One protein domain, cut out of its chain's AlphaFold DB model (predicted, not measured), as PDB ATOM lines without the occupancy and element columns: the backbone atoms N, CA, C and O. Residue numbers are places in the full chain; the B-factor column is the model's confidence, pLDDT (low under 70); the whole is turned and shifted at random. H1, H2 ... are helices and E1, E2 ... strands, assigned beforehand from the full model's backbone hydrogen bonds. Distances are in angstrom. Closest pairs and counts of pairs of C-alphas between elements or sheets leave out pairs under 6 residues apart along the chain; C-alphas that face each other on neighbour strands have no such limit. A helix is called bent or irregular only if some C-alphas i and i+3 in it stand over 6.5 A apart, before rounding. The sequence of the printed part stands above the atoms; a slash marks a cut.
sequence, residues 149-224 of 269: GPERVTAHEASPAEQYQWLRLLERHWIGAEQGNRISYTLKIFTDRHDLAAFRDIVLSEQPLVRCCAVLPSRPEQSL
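AT A GLANCE: This is residues 149 to 224 of the 269 residues of an uncharacterized protein of Acetobacteraceae bacterium SCN 69-10 (UniProt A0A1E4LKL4). A narrow ribbon of two parallel strands, E1 and E2, has two helices, H1 and H2, side by side along one side of it, both running back against the strands' direction. H2 is the crossover from E1 to E2, while H1 packs on E1 with its residues 160 to 164 and then runs on past the beginnings of the strands; the first printed residues, 149 to 153, lead away from these parts. The printed part has 76 residues with two named helices and two named strands in the order H1, E1, H2, E2, and the class is mixed, helices and strands. It is only just compact, close to loose, with a radius of gyration of the C-alphas of 13.6 A, and spans 44 by 33 by 19 A.

IN THESE COORDINATES: Strand E1, residues 186 to 190, begins at C-alpha 186 at (20.958, 17.591, 18.933), and strand E2 is residues 214 to 218, with C-alpha 218 at (20.550, 27.824, 14.510). H1, residues 160 to 175, begins at C-alpha 160 at (27.381, 24.453, 24.518) and measures 21.0 A; it is neither bent nor irregular, but only just: C-alphas 172 and 175 are 6.1 A apart. H2, residues 196 to 209, measures 20.4 A and is only just irregular, with C-alphas 205 and 208 at 6.9 A.

HOW THE PARTS SIT: E1 and E2 are parallel neighbours, with 30 degrees between their directions. The C-alphas of residues 188 and 216 face each other at 4.8 A. N 187 and O 214, at 2.9 A, and N 216 and O 187, at 2.8 A, are within hydrogen-bond range. E1, H2 and E2 form a strand-helix-strand unit, two parallel neighbour strands with a helix between them along the chain, and its crossover is right-handed. H2 and E2 are near each other, with 6 pairs of C-alphas within 10 A. The closest C-alphas of E1 and H2 are those of Ile 189 and Phe 199, 7.7 A apart. For H1 and E1 they are those of Pro 160 and Ile 189, 7.1 A apart. H1 and E2 are apart. H1 and H2 touch, closest at the C-alphas of Tyr 164 and Glu 206, 6.6 A apart. They run the same way at a shallow tilt of 17 degrees. O i to N i+4 pairs are within hydrogen-bond range in 11 of 12 cases in H1 and 8 of 10 in H2.

THE WHOLE: The two C-alphas farthest apart are those of Glu 178 and Ser 223, at 44.2 A. The printed part has no cut. The links from E1 to H2 and from H2 to E2 are tight, and the link from H1 to E1, 10 residues, is short. The mean pLDDT of the printed part is 85.0; residue 176 and residues 178 to 182 are under 70.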
ATOM      1  N   GLY A 149      14.239  24.927  41.747       76.69
ATOM      2  CA  GLY A 149      14.494  26.324  42.080       76.69
ATOM      3  C   GLY A 149      15.074  27.118  40.901       76.69
ATOM      4  O   GLY A 149      14.855  26.762  39.737       76.69
ATOM      5  N   PRO A 150      15.745  28.252  41.161       79.50
ATOM      6  CA  PRO A 150      16.224  29.156  40.114       79.50
ATOM      7  C   PRO A 150      17.382  28.583  39.286       79.50
ATOM      8  O   PRO A 150      17.633  29.084  38.197       79.50
ATOM      9  N   GLU A 151      18.050  27.530  39.765       80.50
ATOM     10  CA  GLU A 151      19.208  26.908  39.104       80.50
ATOM     11  C   GLU A 151      18.846  26.049  37.884       80.50
ATOM     12  O   GLU A 151      19.728  25.543  37.197       80.50
ATOM     13  N   ARG A 152      17.554  25.864  37.595       83.44
ATOM     14  CA  ARG A 152      17.113  25.152  36.393       83.44
ATOM     15  C   ARG A 152      17.496  25.922  35.128       83.44
ATOM     16  O   ARG A 152      17.344  27.145  35.064       83.44
ATOM     17  N   VAL A 153      17.929  25.176  34.117       85.44
ATOM     18  CA  VAL A 153      18.425  25.714  32.848       85.44
ATOM     19  C   VAL A 153      17.741  24.994  31.689       85.44
ATOM     20  O   VAL A 153      17.713  23.761  31.644       85.44
ATOM     21  N   THR A 154      17.191  25.757  30.747       85.62
ATOM     22  CA  THR A 154      16.637  25.225  29.493       85.62
ATOM     23  C   THR A 154      17.729  24.991  28.449       85.62
ATOM     24  O   THR A 154      18.845  25.504  28.545       85.62
ATOM     25  N   ALA A 155      17.408  24.270  27.374       84.62
ATOM     26  CA  ALA A 155      18.332  24.075  26.255       84.62
ATOM     27  C   ALA A 155      18.778  25.396  25.587       84.62
ATOM     28  O   ALA A 155      19.832  25.432  24.953       84.62
ATOM     29  N   HIS A 156      17.982  26.468  25.680       82.06
ATOM     30  CA  HIS A 156      18.294  27.778  25.086       82.06
ATOM     31  C   HIS A 156      19.160  28.664  26.000       82.06
ATOM     32  O   HIS A 156      19.867  29.558  25.513       82.06
ATOM     33  N   GLU A 157      19.097  28.409  27.306       86.50
ATOM     34  CA  GLU A 157      19.880  29.081  28.346       86.50
ATOM     35  C   GLU A 157      21.251  28.419  28.537       86.50
ATOM     36  O   GLU A 157      22.240  29.118  28.744       86.50
ATOM     37  N   ALA A 158      21.326  27.089  28.417       90.62
ATOM     38  CA  ALA A 158      22.557  26.331  28.604       90.62
ATOM     39  C   ALA A 158      23.586  26.629  27.504       90.62
ATOM     40  O   ALA A 158      23.303  26.510  26.304       90.62
ATOM     41  N   SER A 159      24.817  26.920  27.913       93.12
ATOM     42  CA  SER A 159      25.960  27.026  27.009       93.12
ATOM     43  C   SER A 159      26.258  25.685  26.316       93.12
ATOM     44  O   SER A 159      25.909  24.616  26.833       93.12
ATOM     45  N   PRO A 160      26.962  25.693  25.167       93.94
ATOM     46  CA  PRO A 160      27.381  24.453  24.518       93.94
ATOM     47  C   PRO A 160      28.159  23.522  25.459       93.94
ATOM     48  O   PRO A 160      27.882  22.326  25.498       93.94
ATOM     49  N   ALA A 161      29.081  24.065  26.261       93.50
ATOM     50  CA  ALA A 161      29.886  23.289  27.205       93.50
ATOM     51  C   ALA A 161      29.029  22.598  28.284       93.50
ATOM     52  O   ALA A 161      29.265  21.432  28.600       93.50
ATOM     53  N   GLU A 162      28.003  23.275  28.805       94.25
ATOM     54  CA  GLU A 162      27.057  22.689  29.767       94.25
ATOM     55  C   GLU A 162      26.221  21.573  29.134       94.25
ATOM     56  O   GLU A 162      26.051  20.515  29.739       94.25
ATOM     57  N   GLN A 163      25.766  21.745  27.889       93.69
ATOM     58  CA  GLN A 163      25.030  20.697  27.172       93.69
ATOM     59  C   GLN A 163      25.909  19.469  26.877       93.69
ATOM     60  O   GLN A 163      25.462  18.331  27.043       93.69
ATOM     61  N   TYR A 164      27.180  19.664  26.510       95.06
ATOM     62  CA  TYR A 164      28.136  18.556  26.381       95.06
ATOM     63  C   TYR A 164      28.439  17.895  27.729       95.06
ATOM     64  O   TYR A 164      28.537  16.669  27.803       95.06
ATOM     65  N   GLN A 165      28.542  18.671  28.812       95.12
ATOM     66  CA  GLN A 165      28.719  18.127  30.155       95.12
ATOM     67  C   GLN A 165      27.524  17.275  30.586       95.12
ATOM     68  O   GLN A 165      27.713  16.172  31.101       95.12
ATOM     69  N   TRP A 166      26.309  17.745  30.321       92.62
ATOM     70  CA  TRP A 166      25.086  16.980  30.536       92.62
ATOM     71  C   TRP A 166      25.105  15.654  29.768       92.62
ATOM     72  O   TRP A 166      24.850  14.590  30.336       92.62
ATOM     73  N   LEU A 167      25.513  15.690  28.500       90.81
ATOM     74  CA  LEU A 167      25.631  14.491  27.678       90.81
ATOM     75  C   LEU A 167      26.645  13.491  28.254       90.81
ATOM     76  O   LEU A 167      26.352  12.297  28.328       90.81
ATOM     77  N   ARG A 168      27.804  13.965  28.734       92.50
ATOM     78  CA  ARG A 168      28.803  13.125  29.421       92.50
ATOM     79  C   ARG A 168      28.249  12.487  30.694       92.50
ATOM     80  O   ARG A 168      28.545  11.322  30.964       92.50
ATOM     81  N   LEU A 169      27.452  13.223  31.473       91.88
ATOM     82  CA  LEU A 169      26.802  12.695  32.675       91.88
ATOM     83  C   LEU A 169      25.820  11.579  32.322       91.88
ATOM     84  O   LEU A 169      25.878  10.507  32.924       91.88
ATOM     85  N   LEU A 170      24.985  11.779  31.305       86.12
ATOM     86  CA  LEU A 170      24.077  10.735  30.843       86.12
ATOM     87  C   LEU A 170      24.840   9.519  30.284       86.12
ATOM     88  O   LEU A 170      24.511   8.378  30.604       86.12
ATOM     89  N   GLU A 171      25.901   9.708  29.499       81.75
ATOM     90  CA  GLU A 171      26.706   8.581  29.007       81.75
ATOM     91  C   GLU A 171      27.361   7.795  30.149       81.75
ATOM     92  O   GLU A 171      27.411   6.563  30.104       81.75
ATOM     93  N   ARG A 172      27.827   8.486  31.193       87.06
ATOM     94  CA  ARG A 172      28.451   7.859  32.361       87.06
ATOM     95  C   ARG A 172      27.447   7.144  33.261       87.06
ATOM     96  O   ARG A 172      27.746   6.045  33.714       87.06
ATOM     97  N   HIS A 173      26.313   7.768  33.560       82.69
ATOM     98  CA  HIS A 173      25.413   7.316  34.625       82.69
ATOM     99  C   HIS A 173      24.159   6.612  34.108       82.69
ATOM    100  O   HIS A 173      23.664   5.710  34.776       82.69
ATOM    101  N   TRP A 174      23.659   6.995  32.932       74.12
ATOM    102  CA  TRP A 174      22.481   6.373  32.329       74.12
ATOM    103  C   TRP A 174      22.854   5.197  31.428       74.12
ATOM    104  O   TRP A 174      22.311   4.108  31.576       74.12
ATOM    105  N   ILE A 175      23.803   5.394  30.506       72.06
ATOM    106  CA  ILE A 175      24.307   4.291  29.671       72.06
ATOM    107  C   ILE A 175      25.276   3.414  30.477       72.06
ATOM    108  O   ILE A 175      25.175   2.191  30.468       72.06
ATOM    109  N   GLY A 176      26.225   4.022  31.185       69.69
ATOM    110  CA  GLY A 176      27.192   3.273  31.981       69.69
ATOM    111  C   GLY A 176      28.245   2.531  31.152       69.69
ATOM    112  O   GLY A 176      28.373   2.688  29.932       69.69
ATOM    113  N   ALA A 177      29.053   1.735  31.858       70.69
ATOM    114  CA  ALA A 177      30.187   1.014  31.280       70.69
ATOM    115  C   ALA A 177      29.765  -0.218  30.461       70.69
ATOM    116  O   ALA A 177      30.412  -0.544  29.469       70.69
ATOM    117  N   GLU A 178      28.677  -0.883  30.859       53.59
ATOM    118  CA  GLU A 178      28.293  -2.196  30.322       53.59
ATOM    119  C   GLU A 178      27.134  -2.151  29.314       53.59
ATOM    120  O   GLU A 178      26.962  -3.080  28.523       53.59
ATOM    121  N   GLN A 179      26.343  -1.072  29.290       49.66
ATOM    122  CA  GLN A 179      25.222  -0.929  28.357       49.66
ATOM    123  C   GLN A 179      25.668  -0.180  27.087       49.66
ATOM    124  O   GLN A 179      26.507   0.724  27.120       49.66
ATOM    125  N   GLY A 180      25.130  -0.561  25.922       53.62
ATOM    126  CA  GLY A 180      25.580  -0.035  24.629       53.62
ATOM    127  C   GLY A 180      24.470   0.521  23.739       53.62
ATOM    128  O   GLY A 180      23.652  -0.241  23.235       53.62
ATOM    129  N   ASN A 181      24.516   1.835  23.480       61.72
ATOM    130  CA  ASN A 181      24.828   2.381  22.148       61.72
ATOM    131  C   ASN A 181      25.273   3.857  22.284       61.72
ATOM    132  O   ASN A 181      26.439   4.082  22.614       61.72
ATOM    133  N   ARG A 182      24.402   4.854  22.064       66.50
ATOM    134  CA  ARG A 182      24.708   6.303  22.153       66.50
ATOM    135  C   ARG A 182      23.451   7.087  22.530       66.50
ATOM    136  O   ARG A 182      22.345   6.612  22.271       66.50
ATOM    137  N   ILE A 183      23.618   8.294  23.056       70.75
ATOM    138  CA  ILE A 183      22.509   9.229  23.267       70.75
ATOM    139  C   ILE A 183      22.308  10.017  21.977       70.75
ATOM    140  O   ILE A 183      23.245  10.597  21.435       70.75
ATOM    141  N   SER A 184      21.089  10.000  21.446       73.31
ATOM    142  CA  SER A 184      20.745  10.830  20.294       73.31
ATOM    143  C   SER A 184      20.490  12.247  20.786       73.31
ATOM    144  O   SER A 184      19.391  12.536  21.250       73.31
ATOM    145  N   TYR A 185      21.494  13.111  20.686       80.75
ATOM    146  CA  TYR A 185      21.409  14.497  21.131       80.75
ATOM    147  C   TYR A 185      21.639  15.452  19.960       80.75
ATOM    148  O   TYR A 185      22.545  15.251  19.151       80.75
ATOM    149  N   THR A 186      20.808  16.487  19.884       86.75
ATOM    150  CA  THR A 186      20.958  17.591  18.933       86.75
ATOM    151  C   THR A 186      21.209  18.861  19.719       86.75
ATOM    152  O   THR A 186      20.306  19.325  20.408       86.75
ATOM    153  N   LEU A 187      22.419  19.399  19.609       89.00
ATOM    154  CA  LEU A 187      22.834  20.626  20.279       89.00
ATOM    155  C   LEU A 187      22.679  21.792  19.304       89.00
ATOM    156  O   LEU A 187      23.266  21.782  18.218       89.00
ATOM    157  N   LYS A 188      21.880  22.794  19.677       88.75
ATOM    158  CA  LYS A 188      21.732  24.019  18.885       88.75
ATOM    159  C   LYS A 188      22.889  24.967  19.194       88.75
ATOM    160  O   LYS A 188      23.072  25.349  20.343       88.75
ATOM    161  N   ILE A 189      23.641  25.373  18.171       89.81
ATOM    162  CA  ILE A 189      24.617  26.466  18.290       89.81
ATOM    163  C   ILE A 189      24.044  27.692  17.596       89.81
ATOM    164  O   ILE A 189      23.823  27.691  16.384       89.81
ATOM    165  N   PHE A 190      23.788  28.728  18.384       89.88
ATOM    166  CA  PHE A 190      23.213  29.981  17.919       89.88
ATOM    167  C   PHE A 190      24.275  30.837  17.216       89.88
ATOM    168  O   PHE A 190      25.286  31.219  17.802       89.88
ATOM    169  N   THR A 191      24.048  31.090  15.929       90.69
ATOM    170  CA  THR A 191      25.000  31.742  15.007       90.69
ATOM    171  C   THR A 191      25.186  33.241  15.248       90.69
ATOM    172  O   THR A 191      26.137  33.828  14.744       90.69
ATOM    173  N   ASP A 192      24.307  33.859  16.031       90.56
ATOM    174  CA  ASP A 192      24.439  35.216  16.569       90.56
ATOM    175  C   ASP A 192      25.327  35.275  17.823       90.56
ATOM    176  O   ASP A 192      25.808  36.347  18.179       90.56
ATOM    177  N   ARG A 193      25.563  34.133  18.484       91.56
ATOM    178  CA  ARG A 193      26.397  34.023  19.694       91.56
ATOM    179  C   ARG A 193      27.776  33.427  19.416       91.56
ATOM    180  O   ARG A 193      28.733  33.748  20.110       91.56
ATOM    181  N   HIS A 194      27.871  32.550  18.420       93.50
ATOM    182  CA  HIS A 194      29.102  31.859  18.054       93.50
ATOM    183  C   HIS A 194      29.369  32.005  16.560       93.50
ATOM    184  O   HIS A 194      28.560  31.591  15.727       93.50
ATOM    185  N   ASP A 195      30.535  32.555  16.229       94.44
ATOM    186  CA  ASP A 195      31.025  32.586  14.859       94.44
ATOM    187  C   ASP A 195      31.610  31.225  14.433       94.44
ATOM    188  O   ASP A 195      31.612  30.235  15.174       94.44
ATOM    189  N   LEU A 196      32.109  31.154  13.197       94.75
ATOM    190  CA  LEU A 196      32.669  29.918  12.652       94.75
ATOM    191  C   LEU A 196      33.933  29.452  13.392       94.75
ATOM    192  O   LEU A 196      34.184  28.246  13.438       94.75
ATOM    193  N   ALA A 197      34.741  30.371  13.928       96.69
ATOM    194  CA  ALA A 197      35.952  30.019  14.662       96.69
ATOM    195  C   ALA A 197      35.581  29.409  16.017       96.69
ATOM    196  O   ALA A 197      35.965  28.274  16.293       96.69
ATOM    197  N   ALA A 198      34.713  30.079  16.777       95.19
ATOM    198  CA  ALA A 198      34.184  29.577  18.040       95.19
ATOM    199  C   ALA A 198      33.472  28.225  17.869       95.19
ATOM    200  O   ALA A 198      33.666  27.313  18.669       95.19
ATOM    201  N   PHE A 199      32.690  28.052  16.797       94.81
ATOM    202  CA  PHE A 199      32.079  26.762  16.463       94.81
ATOM    203  C   PHE A 199      33.121  25.650  16.284       94.81
ATOM    204  O   PHE A 199      32.939  24.547  16.803       94.81
ATOM    205  N   ARG A 200      34.209  25.917  15.547       95.44
ATOM    206  CA  ARG A 200      35.286  24.935  15.339       95.44
ATOM    207  C   ARG A 200      35.950  24.571  16.654       95.44
ATOM    208  O   ARG A 200      36.151  23.383  16.890       95.44
ATOM    209  N   ASP A 201      36.234  25.558  17.494       96.56
ATOM    210  CA  ASP A 201      36.872  25.337  18.789       96.56
ATOM    211  C   ASP A 201      35.996  24.458  19.687       96.56
ATOM    212  O   ASP A 201      36.480  23.448  20.193       96.56
ATOM    213  N   ILE A 202      34.691  24.752  19.777       95.44
ATOM    214  CA  ILE A 202      33.719  23.937  20.524       95.44
ATOM    215  C   ILE A 202      33.700  22.493  20.011       95.44
ATOM    216  O   ILE A 202      33.772  21.548  20.794       95.44
ATOM    217  N   VAL A 203      33.598  22.294  18.694       93.62
ATOM    218  CA  VAL A 203      33.546  20.940  18.121       93.62
ATOM    219  C   VAL A 203      34.860  20.195  18.359       93.62
ATOM    220  O   VAL A 203      34.830  19.003  18.653       93.62
ATOM    221  N   LEU A 204      36.009  20.862  18.254       95.62
ATOM    222  CA  LEU A 204      37.313  20.239  18.484       95.62
ATOM    223  C   LEU A 204      37.529  19.866  19.954       95.62
ATOM    224  O   LEU A 204      38.095  18.804  20.216       95.62
ATOM    225  N   SER A 205      37.084  20.700  20.899       96.25
ATOM    226  CA  SER A 205      37.284  20.458  22.330       96.25
ATOM    227  C   SER A 205      36.259  19.491  22.925       96.25
ATOM    228  O   SER A 205      36.626  18.638  23.732       96.25
ATOM    229  N   GLU A 206      34.988  19.590  22.531       96.62
ATOM    230  CA  GLU A 206      33.892  18.885  23.205       96.62
ATOM    231  C   GLU A 206      33.455  17.598  22.497       96.62
ATOM    232  O   GLU A 206      33.205  16.582  23.151       96.62
ATOM    233  N   GLN A 207      33.368  17.603  21.161       92.88
ATOM    234  CA  GLN A 207      32.830  16.470  20.397       92.88
ATOM    235  C   GLN A 207      33.595  15.149  20.623       92.88
ATOM    236  O   GLN A 207      32.936  14.110  20.686       92.88
ATOM    237  N   PRO A 208      34.941  15.128  20.772       94.94
ATOM    238  CA  PRO A 208      35.679  13.892  21.052       94.94
ATOM    239  C   PRO A 208      35.393  13.287  22.434       94.94
ATOM    240  O   PRO A 208      35.717  12.123  22.663       94.94
ATOM    241  N   LEU A 209      34.811  14.064  23.354       93.69
ATOM    242  CA  LEU A 209      34.555  13.652  24.736       93.69
ATOM    243  C   LEU A 209      33.199  12.954  24.920       93.69
ATOM    244  O   LEU A 209      32.874  12.549  26.035       93.69
ATOM    245  N   VAL A 210      32.408  12.827  23.851       88.62
ATOM    246  CA  VAL A 210      31.080  12.198  23.851       88.62
ATOM    247  C   VAL A 210      30.963  11.181  22.716       88.62
ATOM    248  O   VAL A 210      31.603  11.308  21.670       88.62
ATOM    249  N   ARG A 211      30.127  10.147  22.874       80.38
ATOM    250  CA  ARG A 211      29.975   9.095  21.849       80.38
ATOM    251  C   ARG A 211      29.248   9.598  20.602       80.38
ATOM    252  O   ARG A 211      29.513   9.093  19.506       80.38
ATOM    253  N   CYS A 212      28.277  10.504  20.746       80.19
ATOM    254  CA  CYS A 212      27.591  11.164  19.630       80.19
ATOM    255  C   CYS A 212      26.874  12.442  20.066       80.19
ATOM    256  O   CYS A 212      26.096  12.427  21.011       80.19
ATOM    257  N   CYS A 213      27.061  13.509  19.295       84.44
ATOM    258  CA  CYS A 213      26.220  14.695  19.327       84.44
ATOM    259  C   CYS A 213      26.071  15.237  17.899       84.44
ATOM    260  O   CYS A 213      27.059  15.330  17.168       84.44
ATOM    261  N   ALA A 214      24.850  15.555  17.476       86.75
ATOM    262  CA  ALA A 214      24.598  16.252  16.222       86.75
ATOM    263  C   ALA A 214      24.510  17.751  16.509       86.75
ATOM    264  O   ALA A 214      23.645  18.185  17.265       86.75
ATOM    265  N   VAL A 215      25.377  18.551  15.899       87.38
ATOM    266  CA  VAL A 215      25.345  20.001  16.094       87.38
ATOM    267  C   VAL A 215      24.503  20.653  15.003       87.38
ATOM    268  O   VAL A 215      24.728  20.413  13.817       87.38
ATOM    269  N   LEU A 216      23.530  21.468  15.410       87.44
ATOM    270  CA  LEU A 216      22.635  22.210  14.528       87.44
ATOM    271  C   LEU A 216      22.912  23.716  14.647       87.44
ATOM    272  O   LEU A 216      22.486  24.342  15.624       87.44
ATOM    273  N   PRO A 217      23.572  24.330  13.653       86.06
ATOM    274  CA  PRO A 217      23.644  25.780  13.558       86.06
ATOM    275  C   PRO A 217      22.231  26.357  13.456       86.06
ATOM    276  O   PRO A 217      21.462  25.982  12.571       86.06
ATOM    277  N   SER A 218      21.884  27.240  14.382       84.56
ATOM    278  CA  SER A 218      20.550  27.824  14.510       84.56
ATOM    279  C   SER A 218      20.646  29.345  14.508       84.56
ATOM    280  O   SER A 218      21.660  29.926  14.901       84.56
ATOM    281  N   ARG A 219      19.589  30.008  14.049       84.00
ATOM    282  CA  ARG A 219      19.422  31.452  14.226       84.00
ATOM    283  C   ARG A 219      18.402  31.714  15.333       84.00
ATOM    284  O   ARG A 219      17.576  30.830  15.582       84.00
ATOM    285  N   PRO A 220      18.425  32.898  15.963       78.94
ATOM    286  CA  PRO A 220      17.356  33.317  16.853       78.94
ATOM    287  C   PRO A 220      16.012  33.213  16.147       78.94
ATOM    288  O   PRO A 220      15.880  33.552  14.971       78.94
ATOM    289  N   GLU A 221      15.017  32.747  16.876       76.00
ATOM    290  CA  GLU A 221      13.689  32.448  16.354       76.00
ATOM    291  C   GLU A 221      13.024  33.646  15.682       76.00
ATOM    292  O   GLU A 221      12.448  33.509  14.602       76.00
ATOM    293  N   GLN A 222      13.218  34.838  16.248       70.88
ATOM    294  CA  GLN A 222      12.687  36.093  15.714       70.88
ATOM    295  C   GLN A 222      13.263  36.443  14.330       70.88
ATOM    296  O   GLN A 222      12.690  37.252  13.606       70.88
ATOM    297  N   SER A 223      14.385  35.833  13.938       74.50
ATOM    298  CA  SER A 223      15.052  36.085  12.653       74.50
ATOM    299  C   SER A 223      14.674  35.095  11.544       74.50
ATOM    300  O   SER A 223      15.152  35.232  10.417       74.50
ATOM    301  N   LEU A 224      13.844  34.088  11.840       73.81
ATOM    302  CA  LEU A 224      13.515  33.020  10.890       73.81
ATOM    303  C   LEU A 224      12.453  33.421   9.853       73.81
ATOM    304  O   LEU A 224      12.285  32.715   8.862       73.81
TER     305      LEU A 224